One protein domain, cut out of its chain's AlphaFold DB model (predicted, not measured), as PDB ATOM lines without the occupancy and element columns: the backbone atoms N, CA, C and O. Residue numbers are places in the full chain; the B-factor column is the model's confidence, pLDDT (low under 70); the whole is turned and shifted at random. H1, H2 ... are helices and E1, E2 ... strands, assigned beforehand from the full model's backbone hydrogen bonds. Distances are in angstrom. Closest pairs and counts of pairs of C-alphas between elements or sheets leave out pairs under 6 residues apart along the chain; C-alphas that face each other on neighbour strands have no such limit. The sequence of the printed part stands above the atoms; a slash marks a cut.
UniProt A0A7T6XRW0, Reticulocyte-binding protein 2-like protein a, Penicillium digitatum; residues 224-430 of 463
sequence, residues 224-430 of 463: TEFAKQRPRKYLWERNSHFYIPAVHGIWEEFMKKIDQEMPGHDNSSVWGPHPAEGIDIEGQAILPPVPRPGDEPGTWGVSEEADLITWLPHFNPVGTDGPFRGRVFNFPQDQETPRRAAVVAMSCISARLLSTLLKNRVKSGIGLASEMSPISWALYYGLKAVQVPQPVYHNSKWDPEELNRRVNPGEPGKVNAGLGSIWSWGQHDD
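AT A GLANCE: This is residues 224 to 430 of the 463 residues of the protein "Reticulocyte-binding protein 2-like protein a" of Penicillium digitatum (UniProt A0A7T6XRW0). Little regular structure: long loops build a compact body around a small mixed sheet, E2 E1 E3, with H6 over one face and short H1 on the other. The printed part has 207 residues, 66 in named elements, mostly helix: H1 H2 H3 H4 E1 E2 H5 H6 E3 H7. The radius of gyration of the C-alphas is 16.5 A, the spans 50 by 39 by 31 A.

HOW THE PARTS SIT: Start at H1, residues 224 to 228, on the sheet. H2, 235 to 239, grazes it and only just touches H4, 251 to 261, with 3 pairs of C-alphas within 8 A, the closest Arg 238 and Ile 258, 6.7 A. H3, 245 to 248, touches H7, 400 to 407; closest C-alphas Ala 246 and Pro 400, 6.2 A. E1, 308 to 310, forms an antiparallel hairpin with E2, 347 to 350: N 309 to O 348, 2.9 A. E3, 385 to 387, is parallel to E1: N 386 to O 308, 2.8 A. H5, 351 to 364, touches H6, 373 to 381, with residues 353 to 357 alone, about perpendicular at 88 degrees; closest C-alphas Leu 357 and Trp 377, 6.6 A. Every O i to N i+4 pair is within hydrogen-bond range in the helices except H3, too short for one.

IN THESE COORDINATES: Find C-alpha 224 at (217.408, 191.188, 197.700), where H1 begins; H5 spans 19.8 A; H7 ends at C-alpha 407, (216.714, 185.510, 173.160).

THE WHOLE: The printed part has no cut; residues 262 to 307, 311 to 346 and 388 to 399 are long links; no printed residue is under 70 in pLDDT.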
ATOM      1  N   THR A 224     216.544 190.180 197.072       97.88
ATOM      2  CA  THR A 224     217.408 191.188 197.700       97.88
ATOM      3  C   THR A 224     218.796 190.623 198.000       97.88
ATOM      4  O   THR A 224     219.791 191.200 197.568       97.88
ATOM      5  N   GLU A 225     218.882 189.456 198.646       97.94
ATOM      6  CA  GLU A 225     220.163 188.817 198.980       97.94
ATOM      7  C   GLU A 225     220.980 188.461 197.731       97.94
ATOM      8  O   GLU A 225     222.184 188.726 197.665       97.94
ATOM      9  N   PHE A 226     220.331 187.931 196.692       98.31
ATOM     10  CA  PHE A 226     220.987 187.682 195.413       98.31
ATOM     11  C   PHE A 226     221.558 188.969 194.820       98.31
ATOM     12  O   PHE A 226     222.731 188.999 194.434       98.31
ATOM     13  N   ALA A 227     220.751 190.034 194.777       98.38
ATOM     14  CA  ALA A 227     221.151 191.319 194.224       98.38
ATOM     15  C   ALA A 227     222.316 191.939 195.003       98.38
ATOM     16  O   ALA A 227     223.279 192.432 194.407       98.38
ATOM     17  N   LYS A 228     222.292 191.828 196.330       97.38
ATOM     18  CA  LYS A 228     223.344 192.292 197.234       97.38
ATOM     19  C   LYS A 228     224.695 191.626 196.979       97.38
ATOM     20  O   LYS A 228     225.730 192.292 196.996       97.38
ATOM     21  N   GLN A 229     224.696 190.342 196.640       97.19
ATOM     22  CA  GLN A 229     225.913 189.589 196.324       97.19
ATOM     23  C   GLN A 229     226.507 189.908 194.942       97.19
ATOM     24  O   GLN A 229     227.629 189.494 194.656       97.19
ATOM     25  N   ARG A 230     225.787 190.616 194.059       96.88
ATOM     26  CA  ARG A 230     226.285 190.876 192.701       96.88
ATOM     27  C   ARG A 230     227.372 191.962 192.689       96.88
ATOM     28  O   ARG A 230     227.106 193.067 193.168       96.88
ATOM     29  N   PRO A 231     228.553 191.715 192.094       97.31
ATOM     30  CA  PRO A 231     229.520 192.775 191.840       97.31
ATOM     31  C   PRO A 231     229.046 193.680 190.699       97.31
ATOM     32  O   PRO A 231     228.267 193.263 189.838       97.31
ATOM     33  N   ARG A 232     229.538 194.921 190.675       97.38
ATOM     34  CA  ARG A 232     229.245 195.909 189.622       97.38
ATOM     35  C   ARG A 232     230.027 195.654 188.332       97.38
ATOM     36  O   ARG A 232     229.535 196.005 187.264       97.38
ATOM     37  N   LYS A 233     231.208 195.026 188.413       96.81
ATOM     38  CA  LYS A 233     232.005 194.618 187.243       96.81
ATOM     39  C   LYS A 233     231.158 193.773 186.304       96.81
ATOM     40  O   LYS A 233     230.661 192.743 186.740       96.81
ATOM     41  N   TYR A 234     230.978 194.218 185.066       97.50
ATOM     42  CA  TYR A 234     230.160 193.578 184.028       97.50
ATOM     43  C   TYR A 234     228.702 193.248 184.419       97.50
ATOM     44  O   TYR A 234     228.093 192.292 183.932       97.50
ATOM     45  N   LEU A 235     228.129 194.003 185.367       97.81
ATOM     46  CA  LEU A 235     226.773 193.754 185.866       97.81
ATOM     47  C   LEU A 235     225.708 193.977 184.795       97.81
ATOM     48  O   LEU A 235     224.784 193.178 184.681       97.81
ATOM     49  N   TRP A 236     225.839 195.044 184.015       97.50
ATOM     50  CA  TRP A 236     224.862 195.403 182.990       97.50
ATOM     51  C   TRP A 236     224.824 194.385 181.849       97.50
ATOM     52  O   TRP A 236     223.759 194.108 181.309       97.50
ATOM     53  N   GLU A 237     225.969 193.792 181.534       97.00
ATOM     54  CA  GLU A 237     226.146 192.779 180.501       97.00
ATOM     55  C   GLU A 237     225.628 191.420 180.971       97.00
ATOM     56  O   GLU A 237     224.974 190.712 180.213       97.00
ATOM     57  N   ARG A 238     225.806 191.068 182.250       97.25
ATOM     58  CA  ARG A 238     225.106 189.904 182.819       97.25
ATOM     59  C   ARG A 238     223.594 190.101 182.823       97.25
ATOM     60  O   ARG A 238     222.868 189.208 182.396       97.25
ATOM     61  N   ASN A 239     223.126 191.271 183.260       98.06
ATOM     62  CA  ASN A 239     221.699 191.581 183.327       98.06
ATOM     63  C   ASN A 239     221.024 191.600 181.950       98.06
ATOM     64  O   ASN A 239     219.799 191.539 181.900       98.06
ATOM     65  N   SER A 240     221.771 191.721 180.846       97.25
ATOM     66  CA  SER A 240     221.195 191.753 179.498       97.25
ATOM     67  C   SER A 240     220.859 190.391 178.912       97.25
ATOM     68  O   SER A 240     220.267 190.329 177.835       97.25
ATOM     69  N   HIS A 241     221.206 189.311 179.610       97.62
ATOM     70  CA  HIS A 241     220.946 187.956 179.159       97.62
ATOM     71  C   HIS A 241     219.707 187.365 179.825       97.62
ATOM     72  O   HIS A 241     219.537 187.420 181.043       97.62
ATOM     73  N   PHE A 242     218.900 186.667 179.038       97.75
ATOM     74  CA  PHE A 242     218.117 185.555 179.546       97.75
ATOM     75  C   PHE A 242     219.080 184.429 179.929       97.75
ATOM     76  O   PHE A 242     219.682 183.779 179.074       97.75
ATOM     77  N   TYR A 243     219.262 184.205 181.226       98.12
ATOM     78  CA  TYR A 243     220.092 183.107 181.709       98.12
ATOM     79  C   TYR A 243     219.403 181.761 181.454       98.12
ATOM     80  O   TYR A 243     218.322 181.515 181.986       98.12
ATOM     81  N   ILE A 244     220.036 180.898 180.656       98.00
ATOM     82  CA  ILE A 244     219.551 179.558 180.311       98.00
ATOM     83  C   ILE A 244     220.549 178.544 180.886       98.00
ATOM     84  O   ILE A 244     221.607 178.350 180.285       98.00
ATOM     85  N   PRO A 245     220.256 177.872 182.018       96.25
ATOM     86  CA  PRO A 245     221.207 176.955 182.658       96.25
ATOM     87  C   PRO A 245     221.722 175.842 181.738       96.25
ATOM     88  O   PRO A 245     222.867 175.419 181.840       96.25
ATOM     89  N   ALA A 246     220.884 175.382 180.803       95.88
ATOM     90  CA  ALA A 246     221.254 174.343 179.842       95.88
ATOM     91  C   ALA A 246     222.354 174.774 178.849       95.88
ATOM     92  O   ALA A 246     223.023 173.903 178.305       95.88
ATOM     93  N   VAL A 247     222.548 176.081 178.638       97.62
ATOM     94  CA  VAL A 247     223.577 176.647 177.742       97.62
ATOM     95  C   VAL A 247     224.703 177.309 178.535       97.62
ATOM     96  O   VAL A 247     225.872 177.249 178.161       97.62
ATOM     97  N   HIS A 248     224.358 177.975 179.635       97.62
ATOM     98  CA  HIS A 248     225.284 178.810 180.397       97.62
ATOM     99  C   HIS A 248     225.942 178.094 181.582       97.62
ATOM    100  O   HIS A 248     226.836 178.675 182.196       97.62
ATOM    101  N   GLY A 249     225.528 176.863 181.895       97.00
ATOM    102  CA  GLY A 249     225.991 176.148 183.081       97.00
ATOM    103  C   GLY A 249     225.358 176.699 184.356       97.00
ATOM    104  O   GLY A 249     224.259 177.257 184.315       97.00
ATOM    105  N   ILE A 250     226.030 176.527 185.495       96.75
ATOM    106  CA  ILE A 250     225.598 177.157 186.754       96.75
ATOM    107  C   ILE A 250     225.886 178.666 186.743       96.75
ATOM    108  O   ILE A 250     226.635 179.179 185.912       96.75
ATOM    109  N   TRP A 251     225.307 179.403 187.691       96.38
ATOM    110  CA  TRP A 251     225.370 180.865 187.686       96.38
ATOM    111  C   TRP A 251     226.808 181.406 187.767       96.38
ATOM    112  O   TRP A 251     227.150 182.377 187.096       96.38
ATOM    113  N   GLU A 252     227.675 180.756 188.539       96.12
ATOM    114  CA  GLU A 252     229.092 181.101 188.671       96.12
ATOM    115  C   GLU A 252     229.861 180.897 187.356       96.12
ATOM    116  O   GLU A 252     230.733 181.700 187.016       96.12
ATOM    117  N   GLU A 253     229.522 179.854 186.594       98.00
ATOM    118  CA  GLU A 253     230.098 179.591 185.271       98.00
ATOM    119  C   GLU A 253     229.639 180.646 184.266       98.00
ATOM    120  O   GLU A 253     230.470 181.199 183.544       98.00
ATOM    121  N   PHE A 254     228.352 181.008 184.287       97.88
ATOM    122  CA  PHE A 254     227.813 182.102 183.483       97.88
ATOM    123  C   PHE A 254     228.517 183.432 183.781       97.88
ATOM    124  O   PHE A 254     228.952 184.123 182.860       97.88
ATOM    125  N   MET A 255     228.693 183.780 185.062       96.44
ATOM    126  CA  MET A 255     229.426 184.987 185.454       96.44
ATOM    127  C   MET A 255     230.855 184.982 184.908       96.44
ATOM    128  O   MET A 255     231.291 185.973 184.324       96.44
ATOM    129  N   LYS A 256     231.565 183.858 185.056       96.50
ATOM    130  CA  LYS A 256     232.933 183.705 184.558       96.50
ATOM    131  C   LYS A 256     233.006 183.806 183.034       96.50
ATOM    132  O   LYS A 256     233.954 184.395 182.524       96.50
ATOM    133  N   LYS A 257     232.021 183.259 182.317       96.94
ATOM    134  CA  LYS A 257     231.929 183.354 180.856       96.94
ATOM    135  C   LYS A 257     231.807 184.811 180.407       96.94
ATOM    136  O   LYS A 257     232.598 185.247 179.579       96.94
ATOM    137  N   ILE A 258     230.912 185.587 181.021       96.50
ATOM    138  CA  ILE A 258     230.779 187.021 180.718       96.50
ATOM    139  C   ILE A 258     232.084 187.770 181.013       96.50
ATOM    140  O   ILE A 258     232.557 188.536 180.178       96.50
ATOM    141  N   ASP A 259     232.730 187.498 182.148       94.88
ATOM    142  CA  ASP A 259     234.018 188.113 182.490       94.88
ATOM    143  C   ASP A 259     235.133 187.799 181.468       94.88
ATOM    144  O   ASP A 259     236.056 188.596 181.307       94.88
ATOM    145  N   GLN A 260     235.057 186.656 180.777       95.31
ATOM    146  CA  GLN A 260     236.007 186.237 179.741       95.31
ATOM    147  C   GLN A 260     235.694 186.800 178.350       95.31
ATOM    148  O   GLN A 260     236.610 186.934 177.542       95.31
ATOM    149  N   GLU A 261     234.432 187.126 178.067       95.44
ATOM    150  CA  GLU A 261     233.976 187.655 176.771       95.44
ATOM    151  C   GLU A 261     234.091 189.181 176.672       95.44
ATOM    152  O   GLU A 261     234.187 189.730 175.579       95.44
ATOM    153  N   MET A 262     234.095 189.881 177.807       94.94
ATOM    154  CA  MET A 262     234.133 191.343 177.836       94.94
ATOM    155  C   MET A 262     235.489 192.019 177.544       94.94
ATOM    156  O   MET A 262     235.463 193.173 177.099       94.94
ATOM    157  N   PRO A 263     236.674 191.406 177.753       91.50
ATOM    158  CA  PRO A 263     237.940 192.010 177.343       91.50
ATOM    159  C   PRO A 263     237.945 192.382 175.850       91.50
ATOM    160  O   PRO A 263     237.657 191.555 174.992       91.50
ATOM    161  N   GLY A 264     238.281 193.637 175.536       88.94
ATOM    162  CA  GLY A 264     238.207 194.183 174.169       88.94
ATOM    163  C   GLY A 264     236.875 194.865 173.826       88.94
ATOM    164  O   GLY A 264     236.796 195.569 172.820       88.94
ATOM    165  N   HIS A 265     235.869 194.750 174.697       91.44
ATOM    166  CA  HIS A 265     234.543 195.362 174.562       91.44
ATOM    167  C   HIS A 265     234.294 196.474 175.603       91.44
ATOM    168  O   HIS A 265     233.154 196.841 175.875       91.44
ATOM    169  N   ASP A 266     235.353 197.058 176.174       84.00
ATOM    170  CA  ASP A 266     235.243 198.087 177.223       84.00
ATOM    171  C   ASP A 266     234.395 199.297 176.782       84.00
ATOM    172  O   ASP A 266     233.632 199.838 177.575       84.00
ATOM    173  N   ASN A 267     234.460 199.681 175.501       85.19
ATOM    174  CA  ASN A 267     233.703 200.817 174.957       85.19
ATOM    175  C   ASN A 267     232.185 200.577 174.875       85.19
ATOM    176  O   ASN A 267     231.427 201.540 174.783       85.19
ATOM    177  N   SER A 268     231.730 199.320 174.843       86.62
ATOM    178  CA  SER A 268     230.300 198.979 174.908       86.62
ATOM    179  C   SER A 268     229.842 198.658 176.328       86.62
ATOM    180  O   SER A 268     228.636 198.514 176.546       86.62
ATOM    181  N   SER A 269     230.772 198.563 177.284       91.50
ATOM    182  CA  SER A 269     230.450 198.206 178.656       91.50
ATOM    183  C   SER A 269     229.918 199.392 179.455       91.50
ATOM    184  O   SER A 269     230.395 200.518 179.328       91.50
ATOM    185  N   VAL A 270     228.944 199.140 180.330       95.00
ATOM    186  CA  VAL A 270     228.472 200.154 181.278       95.00
ATOM    187  C   VAL A 270     229.301 200.083 182.558       95.00
ATOM    188  O   VAL A 270     229.077 199.241 183.431       95.00
ATOM    189  N   TRP A 271     230.226 201.030 182.702       95.56
ATOM    190  CA  TRP A 271     231.084 201.178 183.875       95.56
ATOM    191  C   TRP A 271     230.949 202.569 184.510       95.56
ATOM    192  O   TRP A 271     231.505 203.548 184.025       95.56
ATOM    193  N   GLY A 272     230.189 202.665 185.606       95.25
ATOM    194  CA  GLY A 272     229.914 203.942 186.279       95.25
ATOM    195  C   GLY A 272     228.751 204.742 185.667       95.25
ATOM    196  O   GLY A 272     227.934 204.184 184.926       95.25
ATOM    197  N   PRO A 273     228.620 206.034 186.016       97.06
ATOM    198  CA  PRO A 273     227.512 206.879 185.572       97.06
ATOM    199  C   PRO A 273     227.617 207.241 184.087       97.06
ATOM    200  O   PRO A 273     228.683 207.616 183.610       97.06
ATOM    201  N   HIS A 274     226.491 207.182 183.374       96.19
ATOM    202  CA  HIS A 274     226.379 207.590 181.967       96.19
ATOM    203  C   HIS A 274     225.246 208.614 181.804       96.19
ATOM    204  O   HIS A 274     224.197 208.264 181.262       96.19
ATOM    205  N   PRO A 275     225.386 209.840 182.339       96.12
ATOM    206  CA  PRO A 275     224.293 210.807 182.390       96.12
ATOM    207  C   PRO A 275     223.814 211.219 180.995       96.12
ATOM    208  O   PRO A 275     224.616 211.449 180.089       96.12
ATOM    209  N   ALA A 276     222.498 211.362 180.842       96.19
ATOM    210  CA  ALA A 276     221.922 212.096 179.721       96.19
ATOM    211  C   ALA A 276     222.148 213.610 179.880       96.19
ATOM    212  O   ALA A 276     222.317 214.125 180.989       96.19
ATOM    213  N   GLU A 277     222.110 214.335 178.767       94.81
ATOM    214  CA  GLU A 277     222.219 215.789 178.739       94.81
ATOM    215  C   GLU A 277     221.121 216.438 179.593       94.81
ATOM    216  O   GLU A 277     219.948 216.061 179.541       94.81
ATOM    217  N   GLY A 278     221.511 217.420 180.409       89.12
ATOM    218  CA  GLY A 278     220.612 218.098 181.347       89.12
ATOM    219  C   GLY A 278     220.422 217.382 182.691       89.12
ATOM    220  O   GLY A 278     219.781 217.946 183.583       89.12
ATOM    221  N   ILE A 279     220.998 216.188 182.885       92.75
ATOM    222  CA  ILE A 279     221.009 215.513 184.187       92.75
ATOM    223  C   ILE A 279     222.257 215.901 184.975       92.75
ATOM    224  O   ILE A 279     223.380 215.538 184.642       92.75
ATOM    225  N   ASP A 280     222.019 216.608 186.074       89.94
ATOM    226  CA  ASP A 280     223.031 216.932 187.071       89.94
ATOM    227  C   ASP A 280     223.214 215.760 188.049       89.94
ATOM    228  O   ASP A 280     222.293 215.388 188.793       89.94
ATOM    229  N   ILE A 281     224.411 215.174 188.009       91.12
ATOM    230  CA  ILE A 281     224.816 214.015 188.808       91.12
ATOM    231  C   ILE A 281     225.813 214.360 189.925       91.12
ATOM    232  O   ILE A 281     226.251 213.464 190.656       91.12
ATOM    233  N   GLU A 282     226.182 215.635 190.075       86.12
ATOM    234  CA  GLU A 282     227.219 216.061 191.013       86.12
ATOM    235  C   GLU A 282     226.831 215.731 192.466       86.12
ATOM    236  O   GLU A 282     225.698 215.938 192.907       86.12
ATOM    237  N   GLY A 283     227.769 215.134 193.211       82.12
ATOM    238  CA  GLY A 283     227.574 214.724 194.608       82.12
ATOM    239  C   GLY A 283     226.601 213.556 194.835       82.12
ATOM    240  O   GLY A 283     226.395 213.159 195.980       82.12
ATOM    241  N   GLN A 284     226.002 212.998 193.778       85.44
ATOM    242  CA  GLN A 284     225.011 211.913 193.868       85.44
ATOM    243  C   GLN A 284     225.426 210.650 193.101       85.44
ATOM    244  O   GLN A 284     224.933 209.563 193.409       85.44
ATOM    245  N   ALA A 285     226.308 210.783 192.106       92.94
ATOM    246  CA  ALA A 285     226.794 209.664 191.311       92.94
ATOM    247  C   ALA A 285     227.693 208.706 192.102       92.94
ATOM    248  O   ALA A 285     228.478 209.114 192.960       92.94
ATOM    249  N   ILE A 286     227.637 207.428 191.738       95.00
ATOM    250  CA  ILE A 286     228.530 206.392 192.252       95.00
ATOM    251  C   ILE A 286     229.627 206.127 191.218       95.00
ATOM    252  O   ILE A 286     229.386 205.520 190.174       95.00
ATOM    253  N   LEU A 287     230.836 206.614 191.505       96.12
ATOM    254  CA  LEU A 287     231.989 206.492 190.612       96.12
ATOM    255  C   LEU A 287     232.720 205.154 190.803       96.12
ATOM    256  O   LEU A 287     232.874 204.708 191.947       96.12
ATOM    257  N   PRO A 288     233.201 204.522 189.718       96.50
ATOM    258  CA  PRO A 288     234.036 203.336 189.820       96.50
ATOM    259  C   PRO A 288     235.357 203.582 190.557       96.50
ATOM    260  O   PRO A 288     235.939 204.660 190.427       96.50
ATOM    261  N   PRO A 289     235.878 202.580 191.288       96.88
ATOM    262  CA  PRO A 289     237.152 202.695 191.999       96.88
ATOM    263  C   PRO A 289     238.370 202.643 191.064       96.88
ATOM    264  O   PRO A 289     239.467 203.017 191.469       96.88
ATOM    265  N   VAL A 290     238.186 202.168 189.829       95.88
ATOM    266  CA  VAL A 290     239.225 202.056 188.798       95.88
ATOM    267  C   VAL A 290     238.669 202.485 187.433       95.88
ATOM    268  O   VAL A 290     237.464 202.355 187.213       95.88
ATOM    269  N   PRO A 291     239.505 202.964 186.491       93.31
ATOM    270  CA  PRO A 291     239.024 203.496 185.212       93.31
ATOM    271  C   PRO A 291     238.320 202.480 184.308       93.31
ATOM    272  O   PRO A 291     237.429 202.864 183.556       93.31
ATOM    273  N   ARG A 292     238.701 201.197 184.365       92.69
ATOM    274  CA  ARG A 292     238.144 200.142 183.504       92.69
ATOM    275  C   ARG A 292     237.630 198.965 184.329       92.69
ATOM    276  O   ARG A 292     238.275 198.605 185.314       92.69
ATOM    277  N   PRO A 293     236.537 198.307 183.906       92.69
ATOM    278  CA  PRO A 293     235.989 197.155 184.618       92.69
ATOM    279  C   PRO A 293     236.970 195.975 184.671       92.69
ATOM    280  O   PRO A 293     237.021 195.268 185.678       92.69
ATOM    281  N   GLY A 294     237.784 195.777 183.626       90.75
ATOM    282  CA  GLY A 294     238.791 194.713 183.571       90.75
ATOM    283  C   GLY A 294     239.843 194.795 184.683       90.75
ATOM    284  O   GLY A 294     240.313 193.757 185.145       90.75
ATOM    285  N   ASP A 295     240.134 196.007 185.167       92.88
ATOM    286  CA  ASP A 295     241.117 196.274 186.222       92.88
ATOM    287  C   ASP A 295     240.527 196.097 187.644       92.88
ATOM    288  O   ASP A 295     241.260 196.155 188.632       92.88
ATOM    289  N   GLU A 296     239.209 195.887 187.783       94.50
ATOM    290  CA  GLU A 296     238.549 195.676 189.078       94.50
ATOM    291  C   GLU A 296     238.510 194.174 189.430       94.50
ATOM    292  O   GLU A 296     238.164 193.349 188.576       94.50
ATOM    293  N   PRO A 297     238.837 193.773 190.672       94.38
ATOM    294  CA  PRO A 297     238.901 192.362 191.065       94.38
ATOM    295  C   PRO A 297     237.536 191.661 191.229       94.38
ATOM    296  O   PRO A 297     237.509 190.486 191.584       94.38
ATOM    297  N   GLY A 298     236.406 192.331 190.990       94.38
ATOM    298  CA  GLY A 298     235.058 191.784 191.185       94.38
ATOM    299  C   GLY A 298     234.516 191.962 192.606       94.38
ATOM    300  O   GLY A 298     233.646 191.208 193.031       94.38
ATOM    301  N   THR A 299     235.030 192.929 193.365       96.19
ATOM    302  CA  THR A 299     234.649 193.178 194.769       96.19
ATOM    303  C   THR A 299     233.745 194.395 194.930       96.19
ATOM    304  O   THR A 299     232.965 194.484 195.881       96.19
ATOM    305  N   TRP A 300     233.811 195.341 193.993       97.06
ATOM    306  CA  TRP A 300     233.035 196.567 194.065       97.06
ATOM    307  C   TRP A 300     231.533 196.293 193.929       97.06
ATOM    308  O   TRP A 300     231.062 195.687 192.965       97.06
ATOM    309  N   GLY A 301     230.767 196.770 194.911       95.94
ATOM    310  CA  GLY A 301     229.321 196.584 194.996       95.94
ATOM    311  C   GLY A 301     228.881 195.263 195.631       95.94
ATOM    312  O   GLY A 301     227.686 195.085 195.843       95.94
ATOM    313  N   VAL A 302     229.787 194.349 195.989       97.00
ATOM    314  CA  VAL A 302     229.425 193.183 196.815       97.00
ATOM    315  C   VAL A 302     229.030 193.663 198.215       97.00
ATOM    316  O   VAL A 302     229.645 194.579 198.760       97.00
ATOM    317  N   SER A 303     227.977 193.072 198.786       95.06
ATOM    318  CA  SER A 303     227.363 193.478 200.064       95.06
ATOM    319  C   SER A 303     226.656 194.842 200.040       95.06
ATOM    320  O   SER A 303     226.090 195.254 201.052       95.06
ATOM    321  N   GLU A 304     226.646 195.528 198.894       94.69
ATOM    322  CA  GLU A 304     225.851 196.732 198.655       94.69
ATOM    323  C   GLU A 304     224.447 196.336 198.187       94.69
ATOM    324  O   GLU A 304     224.303 195.583 197.219       94.69
ATOM    325  N   GLU A 305     223.414 196.868 198.836       95.62
ATOM    326  CA  GLU A 305     222.031 196.721 198.376       95.62
ATOM    327  C   GLU A 305     221.849 197.303 196.966       95.62
ATOM    328  O   GLU A 305     222.426 198.338 196.623       95.62
ATOM    329  N   ALA A 306     221.032 196.650 196.139       97.94
ATOM    330  CA  ALA A 306     220.707 197.166 194.814       97.94
ATOM    331  C   ALA A 306     219.695 198.318 194.895       97.94
ATOM    332  O   ALA A 306     218.753 198.290 195.682       97.94
ATOM    333  N   ASP A 307     219.865 199.326 194.044       98.19
ATOM    334  CA  ASP A 307     218.911 200.426 193.885       98.19
ATOM    335  C   ASP A 307     217.714 200.053 193.024       98.19
ATOM    336  O   ASP A 307     216.649 200.656 193.146       98.19
ATOM    337  N   LEU A 308     217.904 199.080 192.139       98.75
ATOM    338  CA  LEU A 308     216.870 198.557 191.271       98.75
ATOM    339  C   LEU A 308     217.016 197.042 191.174       98.75
ATOM    340  O   LEU A 308     218.095 196.549 190.842       98.75
ATOM    341  N   ILE A 309     215.927 196.319 191.412       98.81
ATOM    342  CA  ILE A 309     215.822 194.887 191.123       98.81
ATOM    343  C   ILE A 309     214.710 194.689 190.098       98.81
ATOM    344  O   ILE A 309     213.577 195.108 190.343       98.81
ATOM    345  N   THR A 310     215.031 194.057 188.969       98.50
ATOM    346  CA  THR A 310     214.071 193.720 187.906       98.50
ATOM    347  C   THR A 310     213.946 192.212 187.731       98.50
ATOM    348  O   THR A 310     214.831 191.438 188.101       98.50
ATOM    349  N   TRP A 311     212.834 191.799 187.130       97.12
ATOM    350  CA  TRP A 311     212.496 190.393 186.917       97.12
ATOM    351  C   TRP A 311     212.881 189.862 185.529       97.12
ATOM    352  O   TRP A 311     213.055 188.656 185.360       97.12
ATOM    353  N   LEU A 312     213.037 190.755 184.549       96.75
ATOM    354  CA  LEU A 312     213.446 190.446 183.178       96.75
ATOM    355  C   LEU A 312     214.733 191.196 182.794       96.75
ATOM    356  O   LEU A 312     215.064 192.198 183.451       96.75
ATOM    357  N   PRO A 313     215.462 190.710 181.765       97.38
ATOM    358  CA  PRO A 313     216.729 191.287 181.326       97.38
ATOM    359  C   PRO A 313     216.679 192.774 180.986       97.38
ATOM    360  O   PRO A 313     215.679 193.307 180.502       97.38
ATOM    361  N   HIS A 314     217.802 193.442 181.239       97.69
ATOM    362  CA  HIS A 314     218.037 194.844 180.906       97.69
ATOM    363  C   HIS A 314     218.498 194.954 179.460       97.69
ATOM    364  O   HIS A 314     219.394 194.237 179.044       97.69
ATOM    365  N   PHE A 315     217.981 195.899 178.689       96.19
ATOM    366  CA  PHE A 315     218.449 196.078 177.314       96.19
ATOM    367  C   PHE A 315     218.569 197.547 176.932       96.19
ATOM    368  O   PHE A 315     218.079 198.435 177.634       96.19
ATOM    369  N   ASN A 316     219.286 197.814 175.838       95.50
ATOM    370  CA  ASN A 316     219.297 199.134 175.217       95.50
ATOM    371  C   ASN A 316     218.159 199.200 174.185       95.50
ATOM    372  O   ASN A 316     218.255 198.529 173.158       95.50
ATOM    373  N   PRO A 317     217.098 199.994 174.420       95.31
ATOM    374  CA  PRO A 317     215.995 200.101 173.475       95.31
ATOM    375  C   PRO A 317     216.348 200.952 172.242       95.31
ATOM    376  O   PRO A 317     215.605 200.927 171.258       95.31
ATOM    377  N   VAL A 318     217.455 201.705 172.255       92.81
ATOM    378  CA  VAL A 318     217.912 202.473 171.087       92.81
ATOM    379  C   VAL A 318     218.258 201.507 169.948       92.81
ATOM    380  O   VAL A 318     218.990 200.538 170.136       92.81
ATOM    381  N   GLY A 319     217.700 201.761 168.763       90.69
ATOM    382  CA  GLY A 319     217.894 200.921 167.576       90.69
ATOM    383  C   GLY A 319     217.059 199.635 167.526       90.69
ATOM    384  O   GLY A 319     217.127 198.933 166.521       90.69
ATOM    385  N   THR A 320     216.263 199.328 168.557       93.50
ATOM    386  CA  THR A 320     215.163 198.344 168.449       93.50
ATOM    387  C   THR A 320     214.001 198.954 167.654       93.50
ATOM    388  O   THR A 320     214.050 200.139 167.310       93.50
ATOM    389  N   ASP A 321     212.936 198.200 167.382       91.00
ATOM    390  CA  ASP A 321     211.689 198.732 166.807       91.00
ATOM    391  C   ASP A 321     210.459 198.613 167.739       91.00
ATOM    392  O   ASP A 321     209.374 199.054 167.359       91.00
ATOM    393  N   GLY A 322     210.635 198.151 168.984       83.38
ATOM    394  CA  GLY A 322     209.556 197.926 169.958       83.38
ATOM    395  C   GLY A 322     208.718 199.166 170.350       83.38
ATOM    396  O   GLY A 322     209.144 200.315 170.176       83.38
ATOM    397  N   PRO A 323     207.522 198.965 170.943       78.31
ATOM    398  CA  PRO A 323     206.449 199.971 171.055       78.31
ATOM    399  C   PRO A 323     206.804 201.240 171.841       78.31
ATOM    400  O   PRO A 323     206.283 202.322 171.558       78.31
ATOM    401  N   PHE A 324     207.681 201.129 172.841       84.19
ATOM    402  CA  PHE A 324     207.993 202.237 173.748       84.19
ATOM    403  C   PHE A 324     209.375 202.843 173.539       84.19
ATOM    404  O   PHE A 324     209.703 203.827 174.200       84.19
ATOM    405  N   ARG A 325     210.163 202.336 172.583       87.19
ATOM    406  CA  ARG A 325     211.561 202.753 172.383       87.19
ATOM    407  C   ARG A 325     211.742 204.262 172.218       87.19
ATOM    408  O   ARG A 325     212.762 204.800 172.645       87.19
ATOM    409  N   GLY A 326     210.765 204.922 171.589       89.88
ATOM    410  CA  GLY A 326     210.821 206.345 171.253       89.88
ATOM    411  C   GLY A 326     210.037 207.256 172.189       89.88
ATOM    412  O   GLY A 326     209.890 208.444 171.920       89.88
ATOM    413  N   ARG A 327     209.519 206.719 173.299       92.81
ATOM    414  CA  ARG A 327     208.790 207.482 174.318       92.81
ATOM    415  C   ARG A 327     209.777 208.204 175.238       92.81
ATOM    416  O   ARG A 327     209.965 207.819 176.392       92.81
ATOM    417  N   VAL A 328     210.420 209.221 174.673       93.75
ATOM    418  CA  VAL A 328     211.341 210.149 175.334       93.75
ATOM    419  C   VAL A 328     210.663 211.512 175.419       93.75
ATOM    420  O   VAL A 328     210.074 211.970 174.444       93.75
ATOM    421  N   PHE A 329     210.707 212.149 176.587       91.94
ATOM    422  CA  PHE A 329     210.001 213.400 176.844       91.94
ATOM    423  C   PHE A 329     210.973 214.464 177.351       91.94
ATOM    424  O   PHE A 329     211.632 214.260 178.370       91.94
ATOM    425  N   ASN A 330     211.019 215.606 176.659       92.75
ATOM    426  CA  ASN A 330     211.723 216.838 177.047       92.75
ATOM    427  C   ASN A 330     213.246 216.724 177.266       92.75
ATOM    428  O   ASN A 330     213.858 217.664 177.770       92.75
ATOM    429  N   PHE A 331     213.877 215.609 176.888       94.94
ATOM    430  CA  PHE A 331     215.335 215.510 176.877       94.94
ATOM    431  C   PHE A 331     215.925 216.312 175.705       94.94
ATOM    432  O   PHE A 331     215.420 216.169 174.590       94.94
ATOM    433  N   PRO A 332     217.017 217.079 175.904       95.00
ATOM    434  CA  PRO A 332     217.682 217.806 174.817       95.00
ATOM    435  C   PRO A 332     218.149 216.902 173.667       95.00
ATOM    436  O   PRO A 332     218.053 217.279 172.505       95.00
ATOM    437  N   GLN A 333     218.596 215.687 173.996       94.81
ATOM    438  CA  GLN A 333     219.094 214.696 173.036       94.81
ATOM    439  C   GLN A 333     217.975 213.928 172.310       94.81
ATOM    440  O   GLN A 333     218.275 213.107 171.445       94.81
ATOM    441  N   ASP A 334     216.702 214.138 172.675       93.94
ATOM    442  CA  ASP A 334     215.539 213.424 172.129       93.94
ATOM    443  C   ASP A 334     215.806 211.909 171.977       93.94
ATOM    444  O   ASP A 334     216.167 211.237 172.951       93.94
ATOM    445  N   GLN A 335     215.689 211.350 170.771       94.06
ATOM    446  CA  GLN A 335     215.803 209.916 170.518       94.06
ATOM    447  C   GLN A 335     217.213 209.352 170.741       94.06
ATOM    448  O   GLN A 335     217.331 208.142 170.948       94.06
ATOM    449  N   GLU A 336     218.240 210.201 170.795       94.00
ATOM    450  CA  GLU A 336     219.635 209.830 171.082       94.00
ATOM    451  C   GLU A 336     219.942 209.785 172.587       94.00
ATOM    452  O   GLU A 336     221.051 209.447 172.997       94.00
ATOM    453  N   THR A 337     218.958 210.100 173.436       96.25
ATOM    454  CA  THR A 337     219.118 210.068 174.894       96.25
ATOM    455  C   THR A 337     219.556 208.666 175.340       96.25
ATOM    456  O   THR A 337     218.816 207.703 175.088       96.25
ATOM    457  N   PRO A 338     220.706 208.511 176.032       95.38
ATOM    458  CA  PRO A 338     221.142 207.208 176.519       95.38
ATOM    459  C   PRO A 338     220.082 206.666 177.471       95.38
ATOM    460  O   PRO A 338     219.598 207.383 178.340       95.38
ATOM    461  N   ARG A 339     219.660 205.417 177.297       95.94
ATOM    462  CA  ARG A 339     218.593 204.828 178.111       95.94
ATOM    463  C   ARG A 339     218.692 203.315 178.127       95.94
ATOM    464  O   ARG A 339     219.300 202.701 177.253       95.94
ATOM    465  N   ARG A 340     218.091 202.717 179.146       96.81
ATOM    466  CA  ARG A 340     217.919 201.272 179.285       96.81
ATOM    467  C   ARG A 340     216.448 200.973 179.514       96.81
ATOM    468  O   ARG A 340     215.677 201.870 179.846       96.81
ATOM    469  N   ALA A 341     216.071 199.723 179.319       96.31
ATOM    470  CA  ALA A 341     214.716 199.244 179.520       96.31
ATOM    471  C   ALA A 341     214.734 197.891 180.236       96.31
ATOM    472  O   ALA A 341     215.662 197.102 180.050       96.31
ATOM    473  N   ALA A 342     213.702 197.635 181.034       94.81
ATOM    474  CA  ALA A 342     213.372 196.323 181.571       94.81
ATOM    475  C   ALA A 342     211.853 196.146 181.477       94.81
ATOM    476  O   ALA A 342     211.101 196.940 182.043       94.81
ATOM    477  N   VAL A 343     211.412 195.148 180.706       92.25
ATOM    478  CA  VAL A 343     209.984 194.914 180.444       92.25
ATOM    479  C   VAL A 343     209.286 194.377 181.691       92.25
ATOM    480  O   VAL A 343     209.911 193.709 182.514       92.25
ATOM    481  N   VAL A 344     207.982 194.666 181.787       90.88
ATOM    482  CA  VAL A 344     207.118 194.504 182.966       90.88
ATOM    483  C   VAL A 344     207.461 195.540 184.038       90.88
ATOM    484  O   VAL A 344     208.522 195.507 184.656       90.88
ATOM    485  N   ALA A 345     206.537 196.475 184.288       91.00
ATOM    486  CA  ALA A 345     206.701 197.568 185.251       91.00
ATOM    487  C   ALA A 345     206.508 197.105 186.716       91.00
ATOM    488  O   ALA A 345     205.740 197.691 187.491       91.00
ATOM    489  N   MET A 346     207.221 196.038 187.088       94.88
ATOM    490  CA  MET A 346     207.288 195.445 188.423       94.88
ATOM    491  C   MET A 346     208.754 195.375 188.859       94.88
ATOM    492  O   MET A 346     209.551 194.682 188.232       94.88
ATOM    493  N   SER A 347     209.110 196.071 189.938       97.00
ATOM    494  CA  SER A 347     210.506 196.195 190.384       97.00
ATOM    495  C   SER A 347     210.597 196.473 191.882       97.00
ATOM    496  O   SER A 347     209.663 197.027 192.463       97.00
ATOM    497  N   CYS A 348     211.747 196.169 192.487       98.19
ATOM    498  CA  CYS A 348     212.183 196.835 193.718       98.19
ATOM    499  C   CYS A 348     212.949 198.098 193.347       98.19
ATOM    500  O   CYS A 348     213.844 198.023 192.506       98.19
ATOM    501  N   ILE A 349     212.631 199.233 193.958       98.31
ATOM    502  CA  ILE A 349     213.287 200.513 193.685       98.31
ATOM    503  C   ILE A 349     213.657 201.176 195.009       98.31
ATOM    504  O   ILE A 349     212.818 201.288 195.904       98.31
ATOM    505  N   SER A 350     214.899 201.636 195.142       97.38
ATOM    506  CA  SER A 350     215.322 202.400 196.312       97.38
ATOM    507  C   SER A 350     214.681 203.786 196.327       97.38
ATOM    508  O   SER A 350     214.495 204.438 195.294       97.38
ATOM    509  N   ALA A 351     214.404 204.293 197.525       94.00
ATOM    510  CA  ALA A 351     213.910 205.655 197.699       94.00
ATOM    511  C   ALA A 351     214.893 206.710 197.157       94.00
ATOM    512  O   ALA A 351     214.478 207.758 196.664       94.00
ATOM    513  N   ARG A 352     216.203 206.415 197.197       92.94
ATOM    514  CA  ARG A 352     217.263 207.216 196.559       92.94
ATOM    515  C   ARG A 352     216.997 207.382 195.061       92.94
ATOM    516  O   ARG A 352     216.980 208.510 194.574       92.94
ATOM    517  N   LEU A 353     216.767 206.279 194.348       95.69
ATOM    518  CA  LEU A 353     216.515 206.287 192.907       95.69
ATOM    519  C   LEU A 353     215.181 206.976 192.571       95.69
ATOM    520  O   LEU A 353     215.110 207.788 191.651       95.69
ATOM    521  N   LEU A 354     214.128 206.737 193.356       94.44
ATOM    522  CA  LEU A 354     212.847 207.437 193.180       94.44
ATOM    523  C   LEU A 354     212.967 208.948 193.407       94.44
ATOM    524  O   LEU A 354     212.341 209.732 192.692       94.44
ATOM    525  N   SER A 355     213.804 209.370 194.355       90.69
ATOM    526  CA  SER A 355     214.046 210.785 194.623       90.69
ATOM    527  C   SER A 355     214.795 211.483 193.486       90.69
ATOM    528  O   SER A 355     214.491 212.645 193.213       90.69
ATOM    529  N   THR A 356     215.762 210.830 192.828       90.94
ATOM    530  CA  THR A 356     216.472 211.435 191.682       90.94
ATOM    531  C   THR A 356     215.546 211.562 190.474       90.94
ATOM    532  O   THR A 356     215.453 212.647 189.896       90.94
ATOM    533  N   LEU A 357     214.765 210.515 190.175       91.31
ATOM    534  CA  LEU A 357     213.701 210.532 189.161       91.31
ATOM    535  C   LEU A 357     212.744 211.711 189.352       91.31
ATOM    536  O   LEU A 357     212.541 212.509 188.433       91.31
ATOM    537  N   LEU A 358     212.191 211.842 190.562       89.25
ATOM    538  CA  LEU A 358     211.252 212.910 190.884       89.25
ATOM    539  C   LEU A 358     211.918 214.285 190.758       89.25
ATOM    540  O   LEU A 358     211.365 215.172 190.113       89.25
ATOM    541  N   LYS A 359     213.124 214.458 191.318       88.00
ATOM    542  CA  LYS A 359     213.879 215.720 191.258       88.00
ATOM    543  C   LYS A 359     214.092 216.178 189.816       88.00
ATOM    544  O   LYS A 359     213.819 217.337 189.510       88.00
ATOM    545  N   ASN A 360     214.574 215.302 188.931       88.88
ATOM    546  CA  ASN A 360     214.865 215.696 187.552       88.88
ATOM    547  C   ASN A 360     213.590 216.006 186.762       88.88
ATOM    548  O   ASN A 360     213.553 216.987 186.021       88.88
ATOM    549  N   ARG A 361     212.523 215.234 186.973       86.94
ATOM    550  CA  ARG A 361     211.222 215.506 186.362       86.94
ATOM    551  C   ARG A 361     210.646 216.846 186.806       86.94
ATOM    552  O   ARG A 361     210.192 217.615 185.972       86.94
ATOM    553  N   VAL A 362     210.659 217.139 188.104       85.88
ATOM    554  CA  VAL A 362     210.101 218.392 188.631       85.88
ATOM    555  C   VAL A 362     210.926 219.600 188.183       85.88
ATOM    556  O   VAL A 362     210.359 220.636 187.854       85.88
ATOM    557  N   LYS A 363     212.257 219.466 188.136       86.44
ATOM    558  CA  LYS A 363     213.160 220.546 187.712       86.44
ATOM    559  C   LYS A 363     213.073 220.837 186.211       86.44
ATOM    560  O   LYS A 363     213.118 222.001 185.827       86.44
ATOM    561  N   SER A 364     213.000 219.798 185.379       86.75
ATOM    562  CA  SER A 364     213.265 219.913 183.936       86.75
ATOM    563  C   SER A 364     212.168 219.327 183.045       86.75
ATOM    564  O   SER A 364     212.290 219.367 181.828       86.75
ATOM    565  N   GLY A 365     211.110 218.747 183.615       87.94
ATOM    566  CA  GLY A 365     210.020 218.120 182.861       87.94
ATOM    567  C   GLY A 365     210.413 216.845 182.110       87.94
ATOM    568  O   GLY A 365     209.600 216.330 181.342       87.94
ATOM    569  N   ILE A 366     211.636 216.336 182.297       90.31
ATOM    570  CA  ILE A 366     212.149 215.181 181.556       90.31
ATOM    571  C   ILE A 366     211.488 213.875 182.001       90.31
ATOM    572  O   ILE A 366     211.135 213.697 183.171       90.31
ATOM    573  N   GLY A 367     211.354 212.934 181.070       90.88
ATOM    574  CA  GLY A 367     210.789 211.622 181.359       90.88
ATOM    575  C   GLY A 367     211.008 210.603 180.249       90.88
ATOM    576  O   GLY A 367     211.310 210.945 179.110       90.88
ATOM    577  N   LEU A 368     210.811 209.335 180.595       93.50
ATOM    578  CA  LEU A 368     210.804 208.196 179.678       93.50
ATOM    579  C   LEU A 368     209.532 207.367 179.929       93.50
ATOM    580  O   LEU A 368     208.837 207.589 180.926       93.50
ATOM    581  N   ALA A 369     209.235 206.385 179.074       92.81
ATOM    582  CA  ALA A 369     208.244 205.356 179.410       92.81
ATOM    583  C   ALA A 369     208.614 204.592 180.698       92.81
ATOM    584  O   ALA A 369     209.746 204.645 181.193       92.81
ATOM    585  N   SER A 370     207.643 203.871 181.254       90.81
ATOM    586  CA  SER A 370     207.720 203.271 182.591       90.81
ATOM    587  C   SER A 370     208.804 202.216 182.704       90.81
ATOM    588  O   SER A 370     209.602 202.276 183.634       90.81
ATOM    589  N   GLU A 371     208.877 201.315 181.729       92.50
ATOM    590  CA  GLU A 371     209.885 200.256 181.634       92.50
ATOM    591  C   GLU A 371     211.304 200.814 181.456       92.50
ATOM    592  O   GLU A 371     212.285 200.124 181.728       92.50
ATOM    593  N   MET A 372     211.431 202.073 181.017       95.75
ATOM    594  CA  MET A 372     212.718 202.739 180.807       95.75
ATOM    595  C   MET A 372     213.146 203.623 181.979       95.75
ATOM    596  O   MET A 372     214.342 203.810 182.204       95.75
ATOM    597  N   SER A 373     212.195 204.192 182.723       94.56
ATOM    598  CA  SER A 373     212.480 205.281 183.664       94.56
ATOM    599  C   SER A 373     213.406 204.865 184.820       94.56
ATOM    600  O   SER A 373     214.503 205.423 184.901       94.56
ATOM    601  N   PRO A 374     213.073 203.888 185.692       96.75
ATOM    602  CA  PRO A 374     213.934 203.575 186.837       96.75
ATOM    603  C   PRO A 374     215.333 203.114 186.441       96.75
ATOM    604  O   PRO A 374     216.330 203.546 187.015       96.75
ATOM    605  N   ILE A 375     215.413 202.267 185.420       97.69
ATOM    606  CA  ILE A 375     216.676 201.694 184.971       97.69
ATOM    607  C   ILE A 375     217.579 202.721 184.277       97.69
ATOM    608  O   ILE A 375     218.789 202.704 184.485       97.69
ATOM    609  N   SER A 376     217.017 203.666 183.517       97.81
ATOM    610  CA  SER A 376     217.813 204.728 182.888       97.81
ATOM    611  C   SER A 376     218.366 205.698 183.925       97.81
ATOM    612  O   SER A 376     219.524 206.085 183.840       97.81
ATOM    613  N   TRP A 377     217.607 206.016 184.975       97.56
ATOM    614  CA  TRP A 377     218.153 206.803 186.081       97.56
ATOM    615  C   TRP A 377     219.215 206.049 186.878       97.56
ATOM    616  O   TRP A 377     220.197 206.657 187.304       97.56
ATOM    617  N   ALA A 378     219.081 204.729 187.031       98.12
ATOM    618  CA  ALA A 378     220.154 203.931 187.607       98.12
ATOM    619  C   ALA A 378     221.436 204.009 186.755       98.12
ATOM    620  O   ALA A 378     222.518 204.195 187.310       98.12
ATOM    621  N   LEU A 379     221.313 203.966 185.422       98.25
ATOM    622  CA  LEU A 379     222.425 204.185 184.490       98.25
ATOM    623  C   LEU A 379     223.054 205.582 184.663       98.25
ATOM    624  O   LEU A 379     224.273 205.697 184.786       98.25
ATOM    625  N   TYR A 380     222.242 206.641 184.709       98.12
ATOM    626  CA  TYR A 380     222.727 208.026 184.777       98.12
ATOM    627  C   TYR A 380     223.568 208.304 186.018       98.12
ATOM    628  O   TYR A 380     224.608 208.948 185.927       98.12
ATOM    629  N   TYR A 381     223.140 207.780 187.164       97.56
ATOM    630  CA  TYR A 381     223.797 208.000 188.450       97.56
ATOM    631  C   TYR A 381     224.803 206.892 188.815       97.56
ATOM    632  O   TYR A 381     225.404 206.938 189.889       97.56
ATOM    633  N   GLY A 382     225.006 205.891 187.949       97.19
ATOM    634  CA  GLY A 382     225.897 204.758 188.222       97.19
ATOM    635  C   GLY A 382     225.409 203.876 189.377       97.19
ATOM    636  O   GLY A 382     226.210 203.266 190.081       97.19
ATOM    637  N   LEU A 383     224.101 203.825 189.627       97.62
ATOM    638  CA  LEU A 383     223.495 203.051 190.712       97.62
ATOM    639  C   LEU A 383     223.470 201.550 190.399       97.62
ATOM    640  O   LEU A 383     223.591 201.132 189.246       97.62
ATOM    641  N   LYS A 384     223.338 200.718 191.437       98.25
ATOM    642  CA  LYS A 384     223.374 199.260 191.271       98.25
ATOM    643  C   LYS A 384     222.002 198.759 190.823       98.25
ATOM    644  O   LYS A 384     221.087 198.673 191.636       98.25
ATOM    645  N   ALA A 385     221.865 198.419 189.547       98.44
ATOM    646  CA  ALA A 385     220.674 197.774 189.000       98.44
ATOM    647  C   ALA A 385     220.963 196.292 188.751       98.44
ATOM    648  O   ALA A 385     221.946 195.964 188.093       98.44
ATOM    649  N   VAL A 386     220.128 195.394 189.267       98.69
ATOM    650  CA  VAL A 386     220.299 193.942 189.139       98.69
ATOM    651  C   VAL A 386     219.057 193.330 188.508       98.69
ATOM    652  O   VAL A 386     217.937 193.630 188.916       98.69
ATOM    653  N   GLN A 387     219.254 192.446 187.538       98.00
ATOM    654  CA  GLN A 387     218.211 191.528 187.106       98.00
ATOM    655  C   GLN A 387     218.321 190.231 187.911       98.00
ATOM    656  O   GLN A 387     219.406 189.668 188.061       98.00
ATOM    657  N   VAL A 388     217.200 189.764 188.458       97.94
ATOM    658  CA  VAL A 388     217.129 188.470 189.143       97.94
ATOM    659  C   VAL A 388     216.766 187.389 188.123       97.94
ATOM    660  O   VAL A 388     215.715 187.510 187.489       97.94
ATOM    661  N   PRO A 389     217.571 186.316 187.982       96.62
ATOM    662  CA  PRO A 389     217.322 185.210 187.058       96.62
ATOM    663  C   PRO A 389     216.228 184.280 187.603       96.62
ATOM    664  O   PRO A 389     216.470 183.110 187.916       96.62
ATOM    665  N   GLN A 390     215.019 184.822 187.757       95.88
ATOM    666  CA  GLN A 390     213.887 184.081 188.288       95.88
ATOM    667  C   GLN A 390     213.505 182.912 187.366       95.88
ATOM    668  O   GLN A 390     213.597 183.056 186.147       95.88
ATOM    669  N   PRO A 391     213.047 181.779 187.922       95.38
ATOM    670  CA  PRO A 391     212.528 180.673 187.131       95.38
ATOM    671  C   PRO A 391     211.325 181.119 186.297       95.38
ATOM    672  O   PRO A 391     210.333 181.610 186.838       95.38
ATOM    673  N   VAL A 392     211.408 180.919 184.987       96.12
ATOM    674  CA  VAL A 392     210.318 181.150 184.036       96.12
ATOM    675  C   VAL A 392     210.095 179.865 183.251       96.12
ATOM    676  O   VAL A 392     211.058 179.257 182.789       96.12
ATOM    677  N   TYR A 393     208.841 179.450 183.092       94.94
ATOM    678  CA  TYR A 393     208.459 178.237 182.362       94.94
ATOM    679  C   TYR A 393     207.771 178.594 181.050       94.94
ATOM    680  O   TYR A 393     207.258 179.700 180.910       94.94
ATOM    681  N   HIS A 394     207.749 177.657 180.105       94.81
ATOM    682  CA  HIS A 394     207.172 177.840 178.773       94.81
ATOM    683  C   HIS A 394     206.185 176.717 178.458       94.81
ATOM    684  O   HIS A 394     206.388 175.576 178.870       94.81
ATOM    685  N   ASN A 395     205.160 177.012 177.659       92.44
ATOM    686  CA  ASN A 395     204.166 176.025 177.217       92.44
ATOM    687  C   ASN A 395     204.697 174.946 176.242       92.44
ATOM    688  O   ASN A 395     203.935 174.076 175.827       92.44
ATOM    689  N   SER A 396     205.968 175.024 175.836       91.69
ATOM    690  CA  SER A 396     206.561 174.245 174.745       91.69
ATOM    691  C   SER A 396     208.016 173.917 175.064       91.69
ATOM    692  O   SER A 396     208.692 174.663 175.775       91.69
ATOM    693  N   LYS A 397     208.507 172.801 174.520       91.50
ATOM    694  CA  LYS A 397     209.926 172.439 174.596       91.50
ATOM    695  C   LYS A 397     210.703 173.198 173.524       91.50
ATOM    696  O   LYS A 397     210.279 173.228 172.373       91.50
ATOM    697  N   TRP A 398     211.853 173.733 173.907       94.44
ATOM    698  CA  TRP A 398     212.785 174.417 173.018       94.44
ATOM    699  C   TRP A 398     214.132 173.701 173.012       94.44
ATOM    700  O   TRP A 398     214.554 173.172 174.043       94.44
ATOM    701  N   ASP A 399     214.808 173.709 171.863       96.81
ATOM    702  CA  ASP A 399     216.240 173.425 171.828       96.81
ATOM    703  C   ASP A 399     216.985 174.571 172.543       96.81
ATOM    704  O   ASP A 399     216.774 175.735 172.182       96.81
ATOM    705  N   PRO A 400     217.799 174.290 173.579       96.88
ATOM    706  CA  PRO A 400     218.418 175.345 174.378       96.88
ATOM    707  C   PRO A 400     219.332 176.282 173.583       96.88
ATOM    708  O   PRO A 400     219.338 177.483 173.851       96.88
ATOM    709  N   GLU A 401     220.080 175.761 172.607       97.69
ATOM    710  CA  GLU A 401     221.013 176.559 171.806       97.69
ATOM    711  C   GLU A 401     220.269 177.454 170.812       97.69
ATOM    712  O   GLU A 401     220.581 178.639 170.683       97.69
ATOM    713  N   GLU A 402     219.234 176.927 170.150       96.81
ATOM    714  CA  GLU A 402     218.348 177.731 169.304       96.81
ATOM    715  C   GLU A 402     217.678 178.854 170.093       96.81
ATOM    716  O   GLU A 402     217.707 180.015 169.682       96.81
ATOM    717  N   LEU A 403     217.125 178.521 171.257       97.31
ATOM    718  CA  LEU A 403     216.514 179.501 172.137       97.31
ATOM    719  C   LEU A 403     217.518 180.592 172.518       97.31
ATOM    720  O   LEU A 403     217.207 181.771 172.367       97.31
ATOM    721  N   ASN A 404     218.719 180.216 172.969       97.62
ATOM    722  CA  ASN A 404     219.754 181.167 173.361       97.62
ATOM    723  C   ASN A 404     220.119 182.128 172.222       97.62
ATOM    724  O   ASN A 404     220.200 183.334 172.451       97.62
ATOM    725  N   ARG A 405     220.259 181.629 170.987       96.50
ATOM    726  CA  ARG A 405     220.516 182.483 169.813       96.50
ATOM    727  C   ARG A 405     219.414 183.514 169.577       96.50
ATOM    728  O   ARG A 405     219.718 184.632 169.171       96.50
ATOM    729  N   ARG A 406     218.154 183.149 169.828       96.19
ATOM    730  CA  ARG A 406     216.999 184.032 169.622       96.19
ATOM    731  C   ARG A 406     216.784 185.041 170.743       96.19
ATOM    732  O   ARG A 406     216.397 186.170 170.459       96.19
ATOM    733  N   VAL A 407     217.010 184.650 171.998       96.81
ATOM    734  CA  VAL A 407     216.714 185.510 173.160       96.81
ATOM    735  C   VAL A 407     217.919 186.289 173.677       96.81
ATOM    736  O   VAL A 407     217.736 187.245 174.425       96.81
ATOM    737  N   ASN A 408     219.138 185.905 173.291       97.25
ATOM    738  CA  ASN A 408     220.376 186.621 173.605       97.25
ATOM    739  C   ASN A 408     221.177 187.011 172.341       97.25
ATOM    740  O   ASN A 408     222.382 186.759 172.281       97.25
ATOM    741  N   PRO A 409     220.556 187.623 171.316       96.25
ATOM    742  CA  PRO A 409     221.258 188.059 170.119       96.25
ATOM    743  C   PRO A 409     222.163 189.258 170.420       96.25
ATOM    744  O   PRO A 409     221.856 190.092 171.276       96.25
ATOM    745  N   GLY A 410     223.237 189.393 169.645       94.19
ATOM    746  CA  GLY A 410     224.182 190.507 169.730       94.19
ATOM    747  C   GLY A 410     225.549 190.103 170.279       94.19
ATOM    748  O   GLY A 410     225.725 189.042 170.867       94.19
ATOM    749  N   GLU A 411     226.536 190.960 170.044       93.44
ATOM    750  CA  GLU A 411     227.909 190.780 170.527       93.44
ATOM    751  C   GLU A 411     228.041 191.162 172.017       93.44
ATOM    752  O   GLU A 411     227.190 191.901 172.536       93.44
ATOM    753  N   PRO A 412     229.119 190.739 172.709       93.62
ATOM    754  CA  PRO A 412     229.404 191.160 174.080       93.62
ATOM    755  C   PRO A 412     229.287 192.685 174.292       93.62
ATOM    756  O   PRO A 412     229.757 193.508 173.499       93.62
ATOM    757  N   GLY A 413     228.580 193.078 175.357       92.38
ATOM    758  CA  GLY A 413     228.228 194.473 175.664       92.38
ATOM    759  C   GLY A 413     227.026 195.042 174.888       92.38
ATOM    760  O   GLY A 413     226.543 196.129 175.211       92.38
ATOM    761  N   LYS A 414     226.500 194.325 173.887       94.38
ATOM    762  CA  LYS A 414     225.344 194.737 173.063       94.38
ATOM    763  C   LYS A 414     224.257 193.665 172.953       94.38
ATOM    764  O   LYS A 414     223.405 193.749 172.070       94.38
ATOM    765  N   VAL A 415     224.259 192.685 173.852       96.19
ATOM    766  CA  VAL A 415     223.224 191.649 173.888       96.19
ATOM    767  C   VAL A 415     221.848 192.287 174.081       96.19
ATOM    768  O   VAL A 415     221.680 193.216 174.876       96.19
ATOM    769  N   ASN A 416     220.873 191.815 173.305       94.31
ATOM    770  CA  ASN A 416     219.509 192.338 173.245       94.31
ATOM    771  C   ASN A 416     219.388 193.815 172.814       94.31
ATOM    772  O   ASN A 416     218.365 194.452 173.080       94.31
ATOM    773  N   ALA A 417     220.380 194.366 172.110       92.56
ATOM    774  CA  ALA A 417     220.296 195.686 171.481       92.56
ATOM    775  C   ALA A 417     220.053 195.597 169.961       92.56
ATOM    776  O   ALA A 417     220.358 194.593 169.318       92.56
ATOM    777  N   GLY A 418     219.551 196.686 169.370       92.44
ATOM    778  CA  GLY A 418     219.343 196.794 167.922       92.44
ATOM    779  C   GLY A 418     218.150 195.991 167.388       92.44
ATOM    780  O   GLY A 418     217.399 195.380 168.145       92.44
ATOM    781  N   LEU A 419     217.976 195.987 166.062       92.44
ATOM    782  CA  LEU A 419     216.819 195.370 165.396       92.44
ATOM    783  C   LEU A 419     216.693 193.866 165.657       92.44
ATOM    784  O   LEU A 419     215.579 193.365 165.744       92.44
ATOM    785  N   GLY A 420     217.814 193.162 165.826       91.88
ATOM    786  CA  GLY A 420     217.818 191.729 166.125       91.88
ATOM    787  C   GLY A 420     217.399 191.378 167.552       91.88
ATOM    788  O   GLY A 420     217.298 190.199 167.848       91.88
ATOM    789  N   SER A 421     217.186 192.361 168.434       95.00
ATOM    790  CA  SER A 421     216.762 192.138 169.818       95.00
ATOM    791  C   SER A 421     215.448 191.363 169.905       95.00
ATOM    792  O   SER A 421     214.522 191.620 169.137       95.00
ATOM    793  N   ILE A 422     215.311 190.510 170.924       94.00
ATOM    794  CA  ILE A 422     214.032 189.868 171.256       94.00
ATOM    795  C   ILE A 422     212.925 190.902 171.527       94.00
ATOM    796  O   ILE A 422     211.751 190.644 171.293       94.00
ATOM    797  N   TRP A 423     213.294 192.111 171.956       93.38
ATOM    798  CA  TRP A 423     212.367 193.205 172.257       93.38
ATOM    799  C   TRP A 423     211.931 194.017 171.029       93.38
ATOM    800  O   TRP A 423     211.192 194.996 171.165       93.38
ATOM    801  N   SER A 424     212.382 193.619 169.840       93.06
ATOM    802  CA  SER A 424     211.856 194.093 168.566       93.06
ATOM    803  C   SER A 424     210.532 193.393 168.216       93.06
ATOM    804  O   SER A 424     210.215 192.307 168.718       93.06
ATOM    805  N   TRP A 425     209.725 194.020 167.364       88.00
ATOM    806  CA  TRP A 425     208.446 193.495 166.896       88.00
ATOM    807  C   TRP A 425     208.602 192.134 166.219       88.00
ATOM    808  O   TRP A 425     209.510 191.916 165.418       88.00
ATOM    809  N   GLY A 426     207.698 191.210 166.551       85.88
ATOM    810  CA  GLY A 426     207.648 189.867 165.972       85.88
ATOM    811  C   GLY A 426     208.774 188.925 166.408       85.88
ATOM    812  O   GLY A 426     208.743 187.756 166.041       85.88
ATOM    813  N   GLN A 427     209.757 189.388 167.191       88.50
ATOM    814  CA  GLN A 427     210.848 188.532 167.675       88.50
ATOM    815  C   GLN A 427     210.469 187.752 168.940       88.50
ATOM    816  O   GLN A 427     210.978 186.651 169.151       88.50
ATOM    817  N   HIS A 428     209.579 188.310 169.767       87.69
ATOM    818  CA  HIS A 428     209.225 187.779 171.084       87.69
ATOM    819  C   HIS A 428     207.952 186.931 171.122       87.69
ATOM    820  O   HIS A 428     207.745 186.245 172.121       87.69
ATOM    821  N   ASP A 429     207.092 186.985 170.103       88.62
ATOM    822  CA  ASP A 429     205.695 186.551 170.234       88.62
ATOM    823  C   ASP A 429     205.545 185.060 170.565       88.62
ATOM    824  O   ASP A 429     204.792 184.686 171.463       88.62
ATOM    825  N   ASP A 430     206.294 184.201 169.878       91.31
ATOM    826  CA  ASP A 430     206.246 182.747 170.052       91.31
ATOM    827  C   ASP A 430     207.009 182.250 171.287       91.31
ATOM    828  O   ASP A 430     206.800 181.110 171.711       91.31
TER     829      ASP A 430